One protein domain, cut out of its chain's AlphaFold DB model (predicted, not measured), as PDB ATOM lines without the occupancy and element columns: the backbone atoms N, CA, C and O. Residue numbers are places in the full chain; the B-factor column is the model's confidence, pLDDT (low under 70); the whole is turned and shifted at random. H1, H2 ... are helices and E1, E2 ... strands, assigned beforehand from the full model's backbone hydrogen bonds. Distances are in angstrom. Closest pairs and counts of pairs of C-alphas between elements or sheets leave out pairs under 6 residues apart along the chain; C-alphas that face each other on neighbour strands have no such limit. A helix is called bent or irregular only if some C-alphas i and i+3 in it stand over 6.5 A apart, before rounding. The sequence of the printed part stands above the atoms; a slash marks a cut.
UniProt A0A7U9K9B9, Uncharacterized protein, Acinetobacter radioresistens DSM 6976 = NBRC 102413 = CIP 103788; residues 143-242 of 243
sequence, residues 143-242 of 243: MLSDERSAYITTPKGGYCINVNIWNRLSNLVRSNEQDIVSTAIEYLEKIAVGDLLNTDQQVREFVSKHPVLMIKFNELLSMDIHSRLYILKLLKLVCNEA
ATOM      1  N   MET A 143      32.598 -48.238  35.701       37.03
ATOM      2  CA  MET A 143      33.674 -48.520  36.654       37.03
ATOM      3  C   MET A 143      33.060 -48.877  38.011       37.03
ATOM      4  O   MET A 143      31.965 -48.437  38.314       37.03
ATOM      5  N   LEU A 144      33.729 -49.650  38.863       33.34
ATOM      6  CA  LEU A 144      33.293 -49.869  40.249       33.34
ATOM      7  C   LEU A 144      34.189 -49.054  41.182       33.34
ATOM      8  O   LEU A 144      35.407 -49.206  41.144       33.34
ATOM      9  N   SER A 145      33.583 -48.191  41.996       34.59
ATOM     10  CA  SER A 145      34.227 -47.503  43.114       34.59
ATOM     11  C   SER A 145      34.245 -48.402  44.354       34.59
ATOM     12  O   SER A 145      33.330 -49.190  44.616       34.59
ATOM     13  N   ASP A 146      35.302 -48.214  45.131       37.41
ATOM     14  CA  ASP A 146      35.514 -48.556  46.535       37.41
ATOM     15  C   ASP A 146      34.285 -48.366  47.460       37.41
ATOM     16  O   ASP A 146      34.157 -49.087  48.448       37.41
ATOM     17  N   GLU A 147      33.309 -47.516  47.117       35.41
ATOM     18  CA  GLU A 147      32.082 -47.289  47.905       35.41
ATOM     19  C   GLU A 147      30.891 -48.226  47.576       35.41
ATOM     20  O   GLU A 147      29.729 -47.880  47.800       35.41
ATOM     21  N   ARG A 148      31.118 -49.434  47.033       46.19
ATOM     22  CA  ARG A 148      30.039 -50.339  46.537       46.19
ATOM     23  C   ARG A 148      29.109 -49.655  45.521       46.19
ATOM     24  O   ARG A 148      27.923 -49.989  45.419       46.19
ATOM     25  N   SER A 149      29.642 -48.703  44.766       43.38
ATOM     26  CA  SER A 149      28.918 -47.949  43.745       43.38
ATOM     27  C   SER A 149      29.615 -48.108  42.400       43.38
ATOM     28  O   SER A 149      30.829 -48.006  42.309       43.38
ATOM     29  N   ALA A 150      28.856 -48.397  41.353       46.44
ATOM     30  CA  ALA A 150      29.314 -48.359  39.980       46.44
ATOM     31  C   ALA A 150      29.334 -46.907  39.483       46.44
ATOM     32  O   ALA A 150      28.301 -46.250  39.411       46.44
ATOM     33  N   TYR A 151      30.518 -46.402  39.170       44.91
ATOM     34  CA  TYR A 151      30.740 -45.116  38.539       44.91
ATOM     35  C   TYR A 151      30.515 -45.220  37.025       44.91
ATOM     36  O   TYR A 151      31.199 -45.976  36.346       44.91
ATOM     37  N   ILE A 152      29.564 -44.469  36.489       49.31
ATOM     38  CA  ILE A 152      29.213 -44.421  35.078       49.31
ATOM     39  C   ILE A 152      29.778 -43.147  34.456       49.31
ATOM     40  O   ILE A 152      29.355 -42.054  34.815       49.31
ATOM     41  N   THR A 153      30.693 -43.248  33.498       40.44
ATOM     42  CA  THR A 153      31.191 -42.076  32.760       40.44
ATOM     43  C   THR A 153      30.445 -41.908  31.449       40.44
ATOM     44  O   THR A 153      30.401 -42.823  30.642       40.44
ATOM     45  N   THR A 154      29.903 -40.718  31.204       43.88
ATOM     46  CA  THR A 154      29.296 -40.336  29.921       43.88
ATOM     47  C   THR A 154      30.013 -39.117  29.329       43.88
ATOM     48  O   THR A 154      30.683 -38.383  30.064       43.88
ATOM     49  N   PRO A 155      29.798 -38.789  28.038       42.69
ATOM     50  CA  PRO A 155      30.284 -37.536  27.452       42.69
ATOM     51  C   PRO A 155      29.804 -36.264  28.173       42.69
ATOM     52  O   PRO A 155      30.360 -35.193  27.947       42.69
ATOM     53  N   LYS A 156      28.762 -36.362  29.013       41.72
ATOM     54  CA  LYS A 156      28.165 -35.241  29.753       41.72
ATOM     55  C   LYS A 156      28.573 -35.178  31.230       41.72
ATOM     56  O   LYS A 156      28.204 -34.220  31.901       41.72
ATOM     57  N   GLY A 157      29.326 -36.156  31.733       44.09
ATOM     58  CA  GLY A 157      29.729 -36.220  33.137       44.09
ATOM     59  C   GLY A 157      29.838 -37.647  33.665       44.09
ATOM     60  O   GLY A 157      29.452 -38.601  32.988       44.09
ATOM     61  N   GLY A 158      30.391 -37.776  34.870       45.25
ATOM     62  CA  GLY A 158      30.457 -39.028  35.618       45.25
ATOM     63  C   GLY A 158      29.345 -39.126  36.661       45.25
ATOM     64  O   GLY A 158      28.975 -38.126  37.275       45.25
ATOM     65  N   TYR A 159      28.824 -40.328  36.859       55.69
ATOM     66  CA  TYR A 159      27.673 -40.636  37.702       55.69
ATOM     67  C   TYR A 159      27.979 -41.838  38.586       55.69
ATOM     68  O   TYR A 159      28.858 -42.615  38.258       55.69
ATOM     69  N   CYS A 160      27.248 -42.042  39.677       54.25
ATOM     70  CA  CYS A 160      27.383 -43.234  40.519       54.25
ATOM     71  C   CYS A 160      26.026 -43.922  40.661       54.25
ATOM     72  O   CYS A 160      25.049 -43.278  41.037       54.25
ATOM     73  N   ILE A 161      25.963 -45.234  40.447       59.50
ATOM     74  CA  ILE A 161      24.837 -46.076  40.847       59.50
ATOM     75  C   ILE A 161      25.306 -47.095  41.878       59.50
ATOM     76  O   ILE A 161      26.276 -47.808  41.664       59.50
ATOM     77  N   ASN A 162      24.619 -47.212  43.009       63.00
ATOM     78  CA  ASN A 162      24.966 -48.242  43.984       63.00
ATOM     79  C   ASN A 162      24.804 -49.649  43.369       63.00
ATOM     80  O   ASN A 162      23.777 -49.947  42.758       63.00
ATOM     81  N   VAL A 163      25.773 -50.545  43.567       60.03
ATOM     82  CA  VAL A 163      25.753 -51.904  42.986       60.03
ATOM     83  C   VAL A 163      24.537 -52.704  43.454       60.03
ATOM     84  O   VAL A 163      23.959 -53.470  42.687       60.03
ATOM     85  N   ASN A 164      24.079 -52.490  44.690       60.72
ATOM     86  CA  ASN A 164      22.874 -53.149  45.190       60.72
ATOM     87  C   ASN A 164      21.606 -52.624  44.512       60.72
ATOM     88  O   ASN A 164      20.634 -53.366  44.406       60.72
ATOM     89  N   ILE A 165      21.589 -51.355  44.098       67.56
ATOM     90  CA  ILE A 165      20.483 -50.778  43.321       67.56
ATOM     91  C   ILE A 165      20.511 -51.370  41.909       67.56
ATOM     92  O   ILE A 165      19.499 -51.896  41.454       67.56
ATOM     93  N   TRP A 166      21.682 -51.409  41.263       72.12
ATOM     94  CA  TRP A 166      21.841 -52.048  39.954       72.12
ATOM     95  C   TRP A 166      21.386 -53.513  39.956       72.12
ATOM     96  O   TRP A 166      20.558 -53.903  39.136       72.12
ATOM     97  N   ASN A 167      21.853 -54.315  40.915       67.12
ATOM     98  CA  ASN A 167      21.469 -55.724  41.024       67.12
ATOM     99  C   ASN A 167      19.956 -55.891  41.223       67.12
ATOM    100  O   ASN A 167      19.350 -56.779  40.625       67.12
ATOM    101  N   ARG A 168      19.323 -55.023  42.023       72.69
ATOM    102  CA  ARG A 168      17.866 -55.029  42.215       72.69
ATOM    103  C   ARG A 168      17.117 -54.717  40.920       72.69
ATOM    104  O   ARG A 168      16.171 -55.430  40.598       72.69
ATOM    105  N   LEU A 169      17.549 -53.698  40.180       74.81
ATOM    106  CA  LEU A 169      16.929 -53.290  38.917       74.81
ATOM    107  C   LEU A 169      17.141 -54.323  37.804       74.81
ATOM    108  O   LEU A 169      16.201 -54.666  37.096       74.81
ATOM    109  N   SER A 170      18.349 -54.874  37.683       73.75
ATOM    110  CA  SER A 170      18.663 -55.916  36.700       73.75
ATOM    111  C   SER A 170      17.858 -57.194  36.956       73.75
ATOM    112  O   SER A 170      17.277 -57.756  36.029       73.75
ATOM    113  N   ASN A 171      17.742 -57.619  38.218       74.50
ATOM    114  CA  ASN A 171      16.912 -58.770  38.578       74.50
ATOM    115  C   ASN A 171      15.426 -58.507  38.331       74.50
ATOM    116  O   ASN A 171      14.725 -59.406  37.882       74.50
ATOM    117  N   LEU A 172      14.956 -57.284  38.588       78.31
ATOM    118  CA  LEU A 172      13.582 -56.883  38.296       78.31
ATOM    119  C   LEU A 172      13.262 -57.005  36.804       78.31
ATOM    120  O   LEU A 172      12.211 -57.533  36.458       78.31
ATOM    121  N   VAL A 173      14.159 -56.538  35.932       79.62
ATOM    122  CA  VAL A 173      14.002 -56.656  34.475       79.62
ATOM    123  C   VAL A 173      13.923 -58.121  34.053       79.62
ATOM    124  O   VAL A 173      13.011 -58.491  33.328       79.62
ATOM    125  N   ARG A 174      14.823 -58.970  34.564       77.44
ATOM    126  CA  ARG A 174      14.861 -60.401  34.219       77.44
ATOM    127  C   ARG A 174      13.677 -61.205  34.756       77.44
ATOM    128  O   ARG A 174      13.384 -62.271  34.232       77.44
ATOM    129  N   SER A 175      13.032 -60.746  35.827       80.75
ATOM    130  CA  SER A 175      11.943 -61.477  36.484       80.75
ATOM    131  C   SER A 175      10.545 -61.094  35.991       80.75
ATOM    132  O   SER A 175       9.569 -61.541  36.586       80.75
ATOM    133  N   ASN A 176      10.426 -60.204  35.004       81.69
ATOM    134  CA  ASN A 176       9.145 -59.728  34.477       81.69
ATOM    135  C   ASN A 176       9.049 -59.998  32.971       81.69
ATOM    136  O   ASN A 176      10.062 -60.189  32.304       81.69
ATOM    137  N   GLU A 177       7.827 -59.995  32.436       87.38
ATOM    138  CA  GLU A 177       7.606 -60.165  30.999       87.38
ATOM    139  C   GLU A 177       8.243 -59.014  30.207       87.38
ATOM    140  O   GLU A 177       8.073 -57.835  30.541       87.38
ATOM    141  N   GLN A 178       8.954 -59.369  29.137       85.81
ATOM    142  CA  GLN A 178       9.739 -58.442  28.323       85.81
ATOM    143  C   GLN A 178       8.903 -57.270  27.789       85.81
ATOM    144  O   GLN A 178       9.345 -56.122  27.856       85.81
ATOM    145  N   ASP A 179       7.688 -57.533  27.303       88.94
ATOM    146  CA  ASP A 179       6.797 -56.514  26.733       88.94
ATOM    147  C   ASP A 179       6.357 -55.481  27.780       88.94
ATOM    148  O   ASP A 179       6.325 -54.272  27.519       88.94
ATOM    149  N   ILE A 180       6.082 -55.947  29.003       89.31
ATOM    150  CA  ILE A 180       5.705 -55.094  30.133       89.31
ATOM    151  C   ILE A 180       6.896 -54.220  30.535       89.31
ATOM    152  O   ILE A 180       6.759 -53.002  30.666       89.31
ATOM    153  N   VAL A 181       8.082 -54.812  30.702       88.44
ATOM    154  CA  VAL A 181       9.294 -54.070  31.083       88.44
ATOM    155  C   VAL A 181       9.692 -53.064  30.006       88.44
ATOM    156  O   VAL A 181      10.045 -51.930  30.326       88.44
ATOM    157  N   SER A 182       9.592 -53.444  28.736       88.75
ATOM    158  CA  SER A 182       9.940 -52.576  27.610       88.75
ATOM    159  C   SER A 182       9.022 -51.358  27.538       88.75
ATOM    160  O   SER A 182       9.509 -50.238  27.390       88.75
ATOM    161  N   THR A 183       7.715 -51.562  27.742       91.06
ATOM    162  CA  THR A 183       6.726 -50.476  27.812       91.06
ATOM    163  C   THR A 183       6.989 -49.558  29.010       91.06
ATOM    164  O   THR A 183       6.951 -48.334  28.880       91.06
ATOM    165  N   ALA A 184       7.323 -50.125  30.176       89.12
ATOM    166  CA  ALA A 184       7.670 -49.350  31.368       89.12
ATOM    167  C   ALA A 184       8.912 -48.469  31.145       89.12
ATOM    168  O   ALA A 184       8.899 -47.284  31.488       89.12
ATOM    169  N   ILE A 185       9.970 -49.029  30.547       90.06
ATOM    170  CA  ILE A 185      11.196 -48.292  30.208       90.06
ATOM    171  C   ILE A 185      10.883 -47.168  29.216       90.06
ATOM    172  O   ILE A 185      11.299 -46.035  29.444       90.06
ATOM    173  N   GLU A 186      10.115 -47.448  28.161       90.56
ATOM    174  CA  GLU A 186       9.750 -46.451  27.151       90.56
ATOM    175  C   GLU A 186       8.980 -45.270  27.758       90.56
ATOM    176  O   GLU A 186       9.269 -44.110  27.455       90.56
ATOM    177  N   TYR A 187       8.025 -45.539  28.650       89.12
ATOM    178  CA  TYR A 187       7.294 -44.478  29.340       89.12
ATOM    179  C   TYR A 187       8.219 -43.632  30.211       89.12
ATOM    180  O   TYR A 187       8.153 -42.406  30.147       89.12
ATOM    181  N   LEU A 188       9.122 -44.256  30.974       86.06
ATOM    182  CA  LEU A 188      10.091 -43.535  31.802       86.06
ATOM    183  C   LEU A 188      11.060 -42.684  30.966       86.06
ATOM    184  O   LEU A 188      11.405 -41.580  31.389       86.06
ATOM    185  N   GLU A 189      11.470 -43.154  29.782       86.44
ATOM    186  CA  GLU A 189      12.288 -42.382  28.839       86.44
ATOM    187  C   GLU A 189      11.531 -41.149  28.329       86.44
ATOM    188  O   GLU A 189      12.047 -40.035  28.434       86.44
ATOM    189  N   LYS A 190      10.294 -41.331  27.845       86.94
ATOM    190  CA  LYS A 190       9.446 -40.241  27.329       86.94
ATOM    191  C   LYS A 190       9.105 -39.208  28.404       86.94
ATOM    192  O   LYS A 190       9.152 -38.010  28.142       86.94
ATOM    193  N   ILE A 191       8.832 -39.658  29.628       83.25
ATOM    194  CA  ILE A 191       8.609 -38.779  30.784       83.25
ATOM    195  C   ILE A 191       9.869 -37.976  31.110       83.25
ATOM    196  O   ILE A 191       9.785 -36.780  31.381       83.25
ATOM    197  N   ALA A 192      11.045 -38.611  31.084       79.56
ATOM    198  CA  ALA A 192      12.296 -37.937  31.408       79.56
ATOM    199  C   ALA A 192      12.609 -36.791  30.434       79.56
ATOM    200  O   ALA A 192      13.107 -35.762  30.878       79.56
ATOM    201  N   VAL A 193      12.298 -36.941  29.142       82.88
ATOM    202  CA  VAL A 193      12.517 -35.895  28.124       82.88
ATOM    203  C   VAL A 193      11.359 -34.899  27.985       82.88
ATOM    204  O   VAL A 193      11.523 -33.883  27.315       82.88
ATOM    205  N   GLY A 194      10.225 -35.145  28.650       82.44
ATOM    206  CA  GLY A 194       9.046 -34.273  28.631       82.44
ATOM    207  C   GLY A 194       8.045 -34.546  27.501       82.44
ATOM    208  O   GLY A 194       7.096 -33.781  27.351       82.44
ATOM    209  N   ASP A 195       8.216 -35.632  26.745       86.75
ATOM    210  CA  ASP A 195       7.319 -36.037  25.647       86.75
ATOM    211  C   ASP A 195       6.018 -36.686  26.148       86.75
ATOM    212  O   ASP A 195       5.060 -36.854  25.393       86.75
ATOM    213  N   LEU A 196       5.995 -37.094  27.417       85.88
ATOM    214  CA  LEU A 196       4.873 -37.758  28.064       85.88
ATOM    215  C   LEU A 196       4.748 -37.258  29.502       85.88
ATOM    216  O   LEU A 196       5.752 -37.057  30.185       85.88
ATOM    217  N   LEU A 197       3.524 -37.076  29.988       79.31
ATOM    218  CA  LEU A 197       3.279 -36.672  31.368       79.31
ATOM    219  C   LEU A 197       2.837 -37.871  32.207       79.31
ATOM    220  O   LEU A 197       2.070 -38.725  31.766       79.31
ATOM    221  N   ASN A 198       3.222 -37.884  33.485       77.38
ATOM    222  CA  ASN A 198       2.748 -38.886  34.456       77.38
ATOM    223  C   ASN A 198       1.217 -38.875  34.617       77.38
ATOM    224  O   ASN A 198       0.622 -39.825  35.125       77.38
ATOM    225  N   THR A 199       0.576 -37.776  34.217       81.00
ATOM    226  CA  THR A 199      -0.873 -37.587  34.223       81.00
ATOM    227  C   THR A 199      -1.549 -38.093  32.955       81.00
ATOM    228  O   THR A 199      -2.776 -38.073  32.890       81.00
ATOM    229  N   ASP A 200      -0.824 -38.559  31.949       82.06
ATOM    230  CA  ASP A 200      -1.461 -39.054  30.734       82.06
ATOM    231  C   ASP A 200      -2.217 -40.352  31.019       82.06
ATOM    232  O   ASP A 200      -1.781 -41.196  31.806       82.06
ATOM    233  N   GLN A 201      -3.394 -40.497  30.408       88.12
ATOM    234  CA  GLN A 201      -4.306 -41.607  30.694       88.12
ATOM    235  C   GLN A 201      -3.635 -42.967  30.461       88.12
ATOM    236  O   GLN A 201      -3.709 -43.833  31.326       88.12
ATOM    237  N   GLN A 202      -2.895 -43.111  29.360       89.25
ATOM    238  CA  GLN A 202      -2.146 -44.331  29.042       89.25
ATOM    239  C   GLN A 202      -1.106 -44.699  30.114       89.25
ATOM    240  O   GLN A 202      -0.981 -45.864  30.485       89.25
ATOM    241  N   VAL A 203      -0.410 -43.707  30.680       84.88
ATOM    242  CA  VAL A 203       0.574 -43.931  31.750       84.88
ATOM    243  C   VAL A 203      -0.139 -44.350  33.026       84.88
ATOM    244  O   VAL A 203       0.270 -45.309  33.673       84.88
ATOM    245  N   ARG A 204      -1.240 -43.674  33.375       84.75
ATOM    246  CA  ARG A 204      -2.033 -43.999  34.568       84.75
ATOM    247  C   ARG A 204      -2.643 -45.399  34.498       84.75
ATOM    248  O   ARG A 204      -2.613 -46.118  35.495       84.75
ATOM    249  N   GLU A 205      -3.151 -45.800  33.338       88.94
ATOM    250  CA  GLU A 205      -3.690 -47.144  33.098       88.94
ATOM    251  C   GLU A 205      -2.606 -48.227  33.131       88.94
ATOM    252  O   GLU A 205      -2.843 -49.331  33.619       88.94
ATOM    253  N   PHE A 206      -1.401 -47.924  32.651       89.06
ATOM    254  CA  PHE A 206      -0.277 -48.850  32.744       89.06
ATOM    255  C   PHE A 206       0.222 -49.002  34.187       89.06
ATOM    256  O   PHE A 206       0.414 -50.117  34.671       89.06
ATOM    257  N   VAL A 207       0.366 -47.888  34.913       85.69
ATOM    258  CA  VAL A 207       0.778 -47.881  36.325       85.69
ATOM    259  C   VAL A 207      -0.231 -48.630  37.197       85.69
ATOM    260  O   VAL A 207       0.180 -49.355  38.100       85.69
ATOM    261  N   SER A 208      -1.535 -48.503  36.930       82.25
ATOM    262  CA  SER A 208      -2.561 -49.223  37.695       82.25
ATOM    263  C   SER A 208      -2.531 -50.737  37.456       82.25
ATOM    264  O   SER A 208      -2.808 -51.497  38.383       82.25
ATOM    265  N   LYS A 209      -2.142 -51.179  36.253       88.56
ATOM    266  CA  LYS A 209      -1.970 -52.600  35.906       88.56
ATOM    267  C   LYS A 209      -0.649 -53.190  36.414       88.56
ATOM    268  O   LYS A 209      -0.616 -54.366  36.766       88.56
ATOM    269  N   HIS A 210       0.416 -52.388  36.503       85.50
ATOM    270  CA  HIS A 210       1.760 -52.843  36.894       85.50
ATOM    271  C   HIS A 210       2.383 -52.028  38.052       85.50
ATOM    272  O   HIS A 210       3.523 -51.560  37.949       85.50
ATOM    273  N   PRO A 211       1.691 -51.873  39.199       77.88
ATOM    274  CA  PRO A 211       2.104 -50.945  40.253       77.88
ATOM    275  C   PRO A 211       3.427 -51.338  40.920       77.88
ATOM    276  O   PRO A 211       4.256 -50.478  41.205       77.88
ATOM    277  N   VAL A 212       3.676 -52.636  41.132       78.94
ATOM    278  CA  VAL A 212       4.901 -53.130  41.793       78.94
ATOM    279  C   VAL A 212       6.151 -52.839  40.957       78.94
ATOM    280  O   VAL A 212       7.181 -52.449  41.507       78.94
ATOM    281  N   LEU A 213       6.054 -53.002  39.635       81.88
ATOM    282  CA  LEU A 213       7.137 -52.707  38.700       81.88
ATOM    283  C   LEU A 213       7.484 -51.213  38.741       81.88
ATOM    284  O   LEU A 213       8.641 -50.843  38.935       81.88
ATOM    285  N   MET A 214       6.462 -50.361  38.643       81.06
ATOM    286  CA  MET A 214       6.634 -48.909  38.615       81.06
ATOM    287  C   MET A 214       7.137 -48.344  39.949       81.06
ATOM    288  O   MET A 214       7.981 -47.451  39.949       81.06
ATOM    289  N   ILE A 215       6.706 -48.901  41.087       76.94
ATOM    290  CA  ILE A 215       7.237 -48.536  42.412       76.94
ATOM    291  C   ILE A 215       8.736 -48.830  42.499       76.94
ATOM    292  O   ILE A 215       9.489 -48.008  43.014       76.94
ATOM    293  N   LYS A 216       9.191 -49.975  41.982       74.62
ATOM    294  CA  LYS A 216      10.615 -50.326  42.011       74.62
ATOM    295  C   LYS A 216      11.449 -49.487  41.040       74.62
ATOM    296  O   LYS A 216      12.575 -49.134  41.372       74.62
ATOM    297  N   PHE A 217      10.894 -49.098  39.891       78.12
ATOM    298  CA  PHE A 217      11.548 -48.132  39.000       78.12
ATOM    299  C   PHE A 217      11.556 -46.700  39.533       78.12
ATOM    300  O   PHE A 217      12.330 -45.878  39.048       78.12
ATOM    301  N   ASN A 218      10.763 -46.394  40.557       71.44
ATOM    302  CA  ASN A 218      10.736 -45.072  41.170       71.44
ATOM    303  C   ASN A 218      12.102 -44.674  41.771       71.44
ATOM    304  O   ASN A 218      12.425 -43.491  41.821       71.44
ATOM    305  N   GLU A 219      12.955 -45.651  42.127       65.44
ATOM    306  CA  GLU A 219      14.355 -45.415  42.537       65.44
ATOM    307  C   GLU A 219      15.177 -44.677  41.449       65.44
ATOM    308  O   GLU A 219      16.133 -43.968  41.758       65.44
ATOM    309  N   LEU A 220      14.782 -44.775  40.173       66.56
ATOM    310  CA  LEU A 220      15.416 -44.063  39.057       66.56
ATOM    311  C   LEU A 220      14.949 -42.605  38.930       66.56
ATOM    312  O   LEU A 220      15.657 -41.776  38.351       66.56
ATOM    313  N   LEU A 221      13.772 -42.262  39.470       62.56
ATOM    314  CA  LEU A 221      13.227 -40.901  39.399       62.56
ATOM    315  C   LEU A 221      13.946 -39.918  40.331       62.56
ATOM    316  O   LEU A 221      13.891 -38.713  40.095       62.56
ATOM    317  N   SER A 222      14.666 -40.404  41.343       64.25
ATOM    318  CA  SER A 222      15.535 -39.569  42.182       64.25
ATOM    319  C   SER A 222      16.885 -39.229  41.539       64.25
ATOM    320  O   SER A 222      17.611 -38.392  42.067       64.25
ATOM    321  N   MET A 223      17.237 -39.861  40.415       67.56
ATOM    322  CA  MET A 223      18.492 -39.604  39.698       67.56
ATOM    323  C   MET A 223      18.344 -38.417  38.743       67.56
ATOM    324  O   MET A 223      17.235 -38.129  38.276       67.56
ATOM    325  N   ASP A 224      19.451 -37.750  38.408       71.56
ATOM    326  CA  ASP A 224      19.442 -36.722  37.368       71.56
ATOM    327  C   ASP A 224      19.013 -37.307  36.010       71.56
ATOM    328  O   ASP A 224      19.123 -38.509  35.746       71.56
ATOM    329  N   ILE A 225      18.504 -36.439  35.137       70.88
ATOM    330  CA  ILE A 225      17.914 -36.821  33.849       70.88
ATOM    331  C   ILE A 225      18.875 -37.623  32.956       70.88
ATOM    332  O   ILE A 225      18.443 -38.549  32.271       70.88
ATOM    333  N   HIS A 226      20.172 -37.307  32.962       66.31
ATOM    334  CA  HIS A 226      21.148 -37.968  32.098       66.31
ATOM    335  C   HIS A 226      21.495 -39.362  32.618       66.31
ATOM    336  O   HIS A 226      21.459 -40.315  31.837       66.31
ATOM    337  N   SER A 227      21.719 -39.500  33.928       65.19
ATOM    338  CA  SER A 227      21.881 -40.804  34.583       65.19
ATOM    339  C   SER A 227      20.681 -41.712  34.361       65.19
ATOM    340  O   SER A 227      20.830 -42.878  33.997       65.19
ATOM    341  N   ARG A 228      19.474 -41.167  34.550       73.94
ATOM    342  CA  ARG A 228      18.225 -41.912  34.407       73.94
ATOM    343  C   ARG A 228      18.078 -42.485  33.004       73.94
ATOM    344  O   ARG A 228      17.878 -43.686  32.859       73.94
ATOM    345  N   LEU A 229      18.224 -41.646  31.977       73.25
ATOM    346  CA  LEU A 229      18.131 -42.074  30.579       73.25
ATOM    347  C   LEU A 229      19.194 -43.115  30.223       73.25
ATOM    348  O   LEU A 229      18.926 -44.041  29.462       73.25
ATOM    349  N   TYR A 230      20.398 -42.978  30.769       70.06
ATOM    350  CA  TYR A 230      21.466 -43.936  30.529       70.06
ATOM    351  C   TYR A 230      21.165 -45.309  31.155       70.06
ATOM    352  O   TYR A 230      21.249 -46.332  30.477       70.06
ATOM    353  N   ILE A 231      20.732 -45.342  32.418       72.75
ATOM    354  CA  ILE A 231      20.371 -46.591  33.105       72.75
ATOM    355  C   ILE A 231      19.169 -47.264  32.437       72.75
ATOM    356  O   ILE A 231      19.172 -48.480  32.270       72.75
ATOM    357  N   LEU A 232      18.170 -46.493  31.999       79.12
ATOM    358  CA  LEU A 232      17.023 -47.020  31.254       79.12
ATOM    359  C   LEU A 232      17.456 -47.728  29.961       79.12
ATOM    360  O   LEU A 232      16.992 -48.835  29.688       79.12
ATOM    361  N   LYS A 233      18.419 -47.162  29.223       73.62
ATOM    362  CA  LYS A 233      19.004 -47.809  28.037       73.62
ATOM    363  C   LYS A 233      19.740 -49.103  28.375       73.62
ATOM    364  O   LYS A 233      19.571 -50.089  27.663       73.62
ATOM    365  N   LEU A 234      20.515 -49.127  29.461       69.19
ATOM    366  CA  LEU A 234      21.179 -50.354  29.914       69.19
ATOM    367  C   LEU A 234      20.171 -51.439  30.307       69.19
ATOM    368  O   LEU A 234      20.320 -52.594  29.924       69.19
ATOM    369  N   LEU A 235      19.115 -51.077  31.034       74.56
ATOM    370  CA  LEU A 235      18.059 -52.012  31.422       74.56
ATOM    371  C   LEU A 235      17.300 -52.554  30.205       74.56
ATOM    372  O   LEU A 235      16.930 -53.723  30.194       74.56
ATOM    373  N   LYS A 236      17.128 -51.742  29.157       73.62
ATOM    374  CA  LYS A 236      16.543 -52.171  27.880       73.62
ATOM    375  C   LYS A 236      17.394 -53.233  27.185       73.62
ATOM    376  O   LYS A 236      16.843 -54.184  26.642       73.62
ATOM    377  N   LEU A 237      18.722 -53.104  27.235       66.44
ATOM    378  CA  LEU A 237      19.638 -54.132  26.726       66.44
ATOM    379  C   LEU A 237      19.503 -55.431  27.524       66.44
ATOM    380  O   LEU A 237      19.280 -56.480  26.932       66.44
ATOM    381  N   VAL A 238      19.510 -55.348  28.860       65.12
ATOM    382  CA  VAL A 238      19.302 -56.516  29.736       65.12
ATOM    383  C   VAL A 238      17.962 -57.207  29.450       65.12
ATOM    384  O   VAL A 238      17.893 -58.431  29.469       65.12
ATOM    385  N   CYS A 239      16.908 -56.435  29.176       70.56
ATOM    386  CA  CYS A 239      15.580 -56.941  28.821       70.56
ATOM    387  C   CYS A 239      15.609 -57.769  27.524       70.56
ATOM    388  O   CYS A 239      14.976 -58.815  27.442       70.56
ATOM    389  N   ASN A 240      16.381 -57.323  26.530       63.94
ATOM    390  CA  ASN A 240      16.503 -57.990  25.232       63.94
ATOM    391  C   ASN A 240      17.442 -59.208  25.248       63.94
ATOM    392  O   ASN A 240      17.351 -60.049  24.361       63.94
ATOM    393  N   GLU A 241      18.338 -59.298  26.233       57.94
ATOM    394  CA  GLU A 241      19.266 -60.425  26.422       57.94
ATOM    395  C   GLU A 241      18.699 -61.547  27.308       57.94
ATOM    396  O   GLU A 241      19.315 -62.601  27.430       57.94
ATOM    397  N   ALA A 242      17.553 -61.337  27.962       52.81
ATOM    398  CA  ALA A 242      16.953 -62.299  28.891       52.81
ATOM    399  C   ALA A 242      16.127 -63.417  28.209       52.81
ATOM    400  O   ALA A 242      15.346 -64.080  28.893       52.81
TER     401      ALA A 242
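AT A GLANCE: This is residues 143 to 242 of the 243 residues of an uncharacterized protein of Acinetobacter radioresistens DSM 6976 = NBRC 102413 = CIP 103788 (UniProt A0A7U9K9B9). Two long helices, H2 and H5, stand side by side and run opposite ways as the core; H1 crosses H5 on one side of this pair, and H4 lies on that same side. A small three-stranded sheet, E1 E2 E3, stands at one end of the long axis and H3 at the other, with H5 only grazing the sheet and H1 following E3 with no residue between them but turning off in another direction. The printed part has 100 residues, with three named strands followed by five named helices, in the order E1 E2 E3 H1 H2 H3 H4 H5; the sheet has the order E1 E2 E3 and is antiparallel, and the class is mostly helix. The whole is compact, with a radius of gyration of the C-alphas of 13.6 A, and spans 42 by 28 by 20 A.

IN THESE COORDINATES: Find C-alpha 143 at (33.674, -48.520, 36.654), where E1, residues 143 to 145, begins. E2 follows as residues 149 to 154, 15.8 A long, and E3 as residues 157 to 162, 16.9 A long. With no residue between, go on into H1, residues 163 to 174, which is 16.4 A long. H2, residues 178 to 193, begins at C-alpha 178 at (9.739, -58.442, 28.323) and measures 22.7 A. Next come H3, residues 201 to 209, at 12.4 A, and H4, residues 211 to 220, at 15.0 A. H4 is neither bent nor irregular, but only just: C-alphas 216 and 219 are 6.2 A apart. H5, residues 225 to 241, is the longest helix at 24.8 A and ends at C-alpha 241 at (19.266, -60.425, 26.422).

HOW THE PARTS SIT: Start at the sheet, a meander, each strand the antiparallel neighbour of the one before. In the hairpin E1 and E2, look at N 143 and O 151, 2.7 A apart and within hydrogen-bond range. In the hairpin E2 and E3, N 152 and O 159 are within range at 2.7 A, as are N 161 and O 150 at 2.8 A. H1 is on the sheet, over E3, at a height over the sheet of 8.8 A, and stands up from it at 48 degrees. H5 only grazes the sheet with its residues 226 to 231; the closest C-alphas of E3 and H5 are those of Tyr 159 and Ser 227, 6.6 A apart. H1, with residues 169 to 174 alone, touches H5 at a steep tilt of 46 degrees, the same way; their closest C-alphas are those of Val 173 and Cys 239, 5.9 A apart. H2 touches H5 at a shallow tilt of 16 degrees, opposite ways, and their closest C-alphas, of Gln 178 and Cys 239, are 6.1 A apart. H1 and H4 only just touch, with 3 pairs of C-alphas within 8 A, the closest being Leu 169 and Phe 217 at 7.5 A. The helix packing is mostly crossed, but only just: 1 of 3 touching pairs is at a shallow tilt. H3 is close to but not clearly touching H2, with the C-alphas of Tyr 187 and Val 203 closest at 7.2 A, and it is apart from H1 and H5. Every O i to N i+4 pair is within hydrogen-bond range in H1, H2, H3 and H5; in H4 it is 4 of 6.

THE WHOLE: The two C-alphas farthest apart are those of Asp 146 and Gln 201, at 43.4 A. The printed part has no cut, and no link is long: the link from H2 to H3, with 7 residues, is short, and the others are tight. The mean pLDDT of the printed part is 71.0; look for values under 70 at 37 residues, among them residues 143 to 165 and 219 to 223.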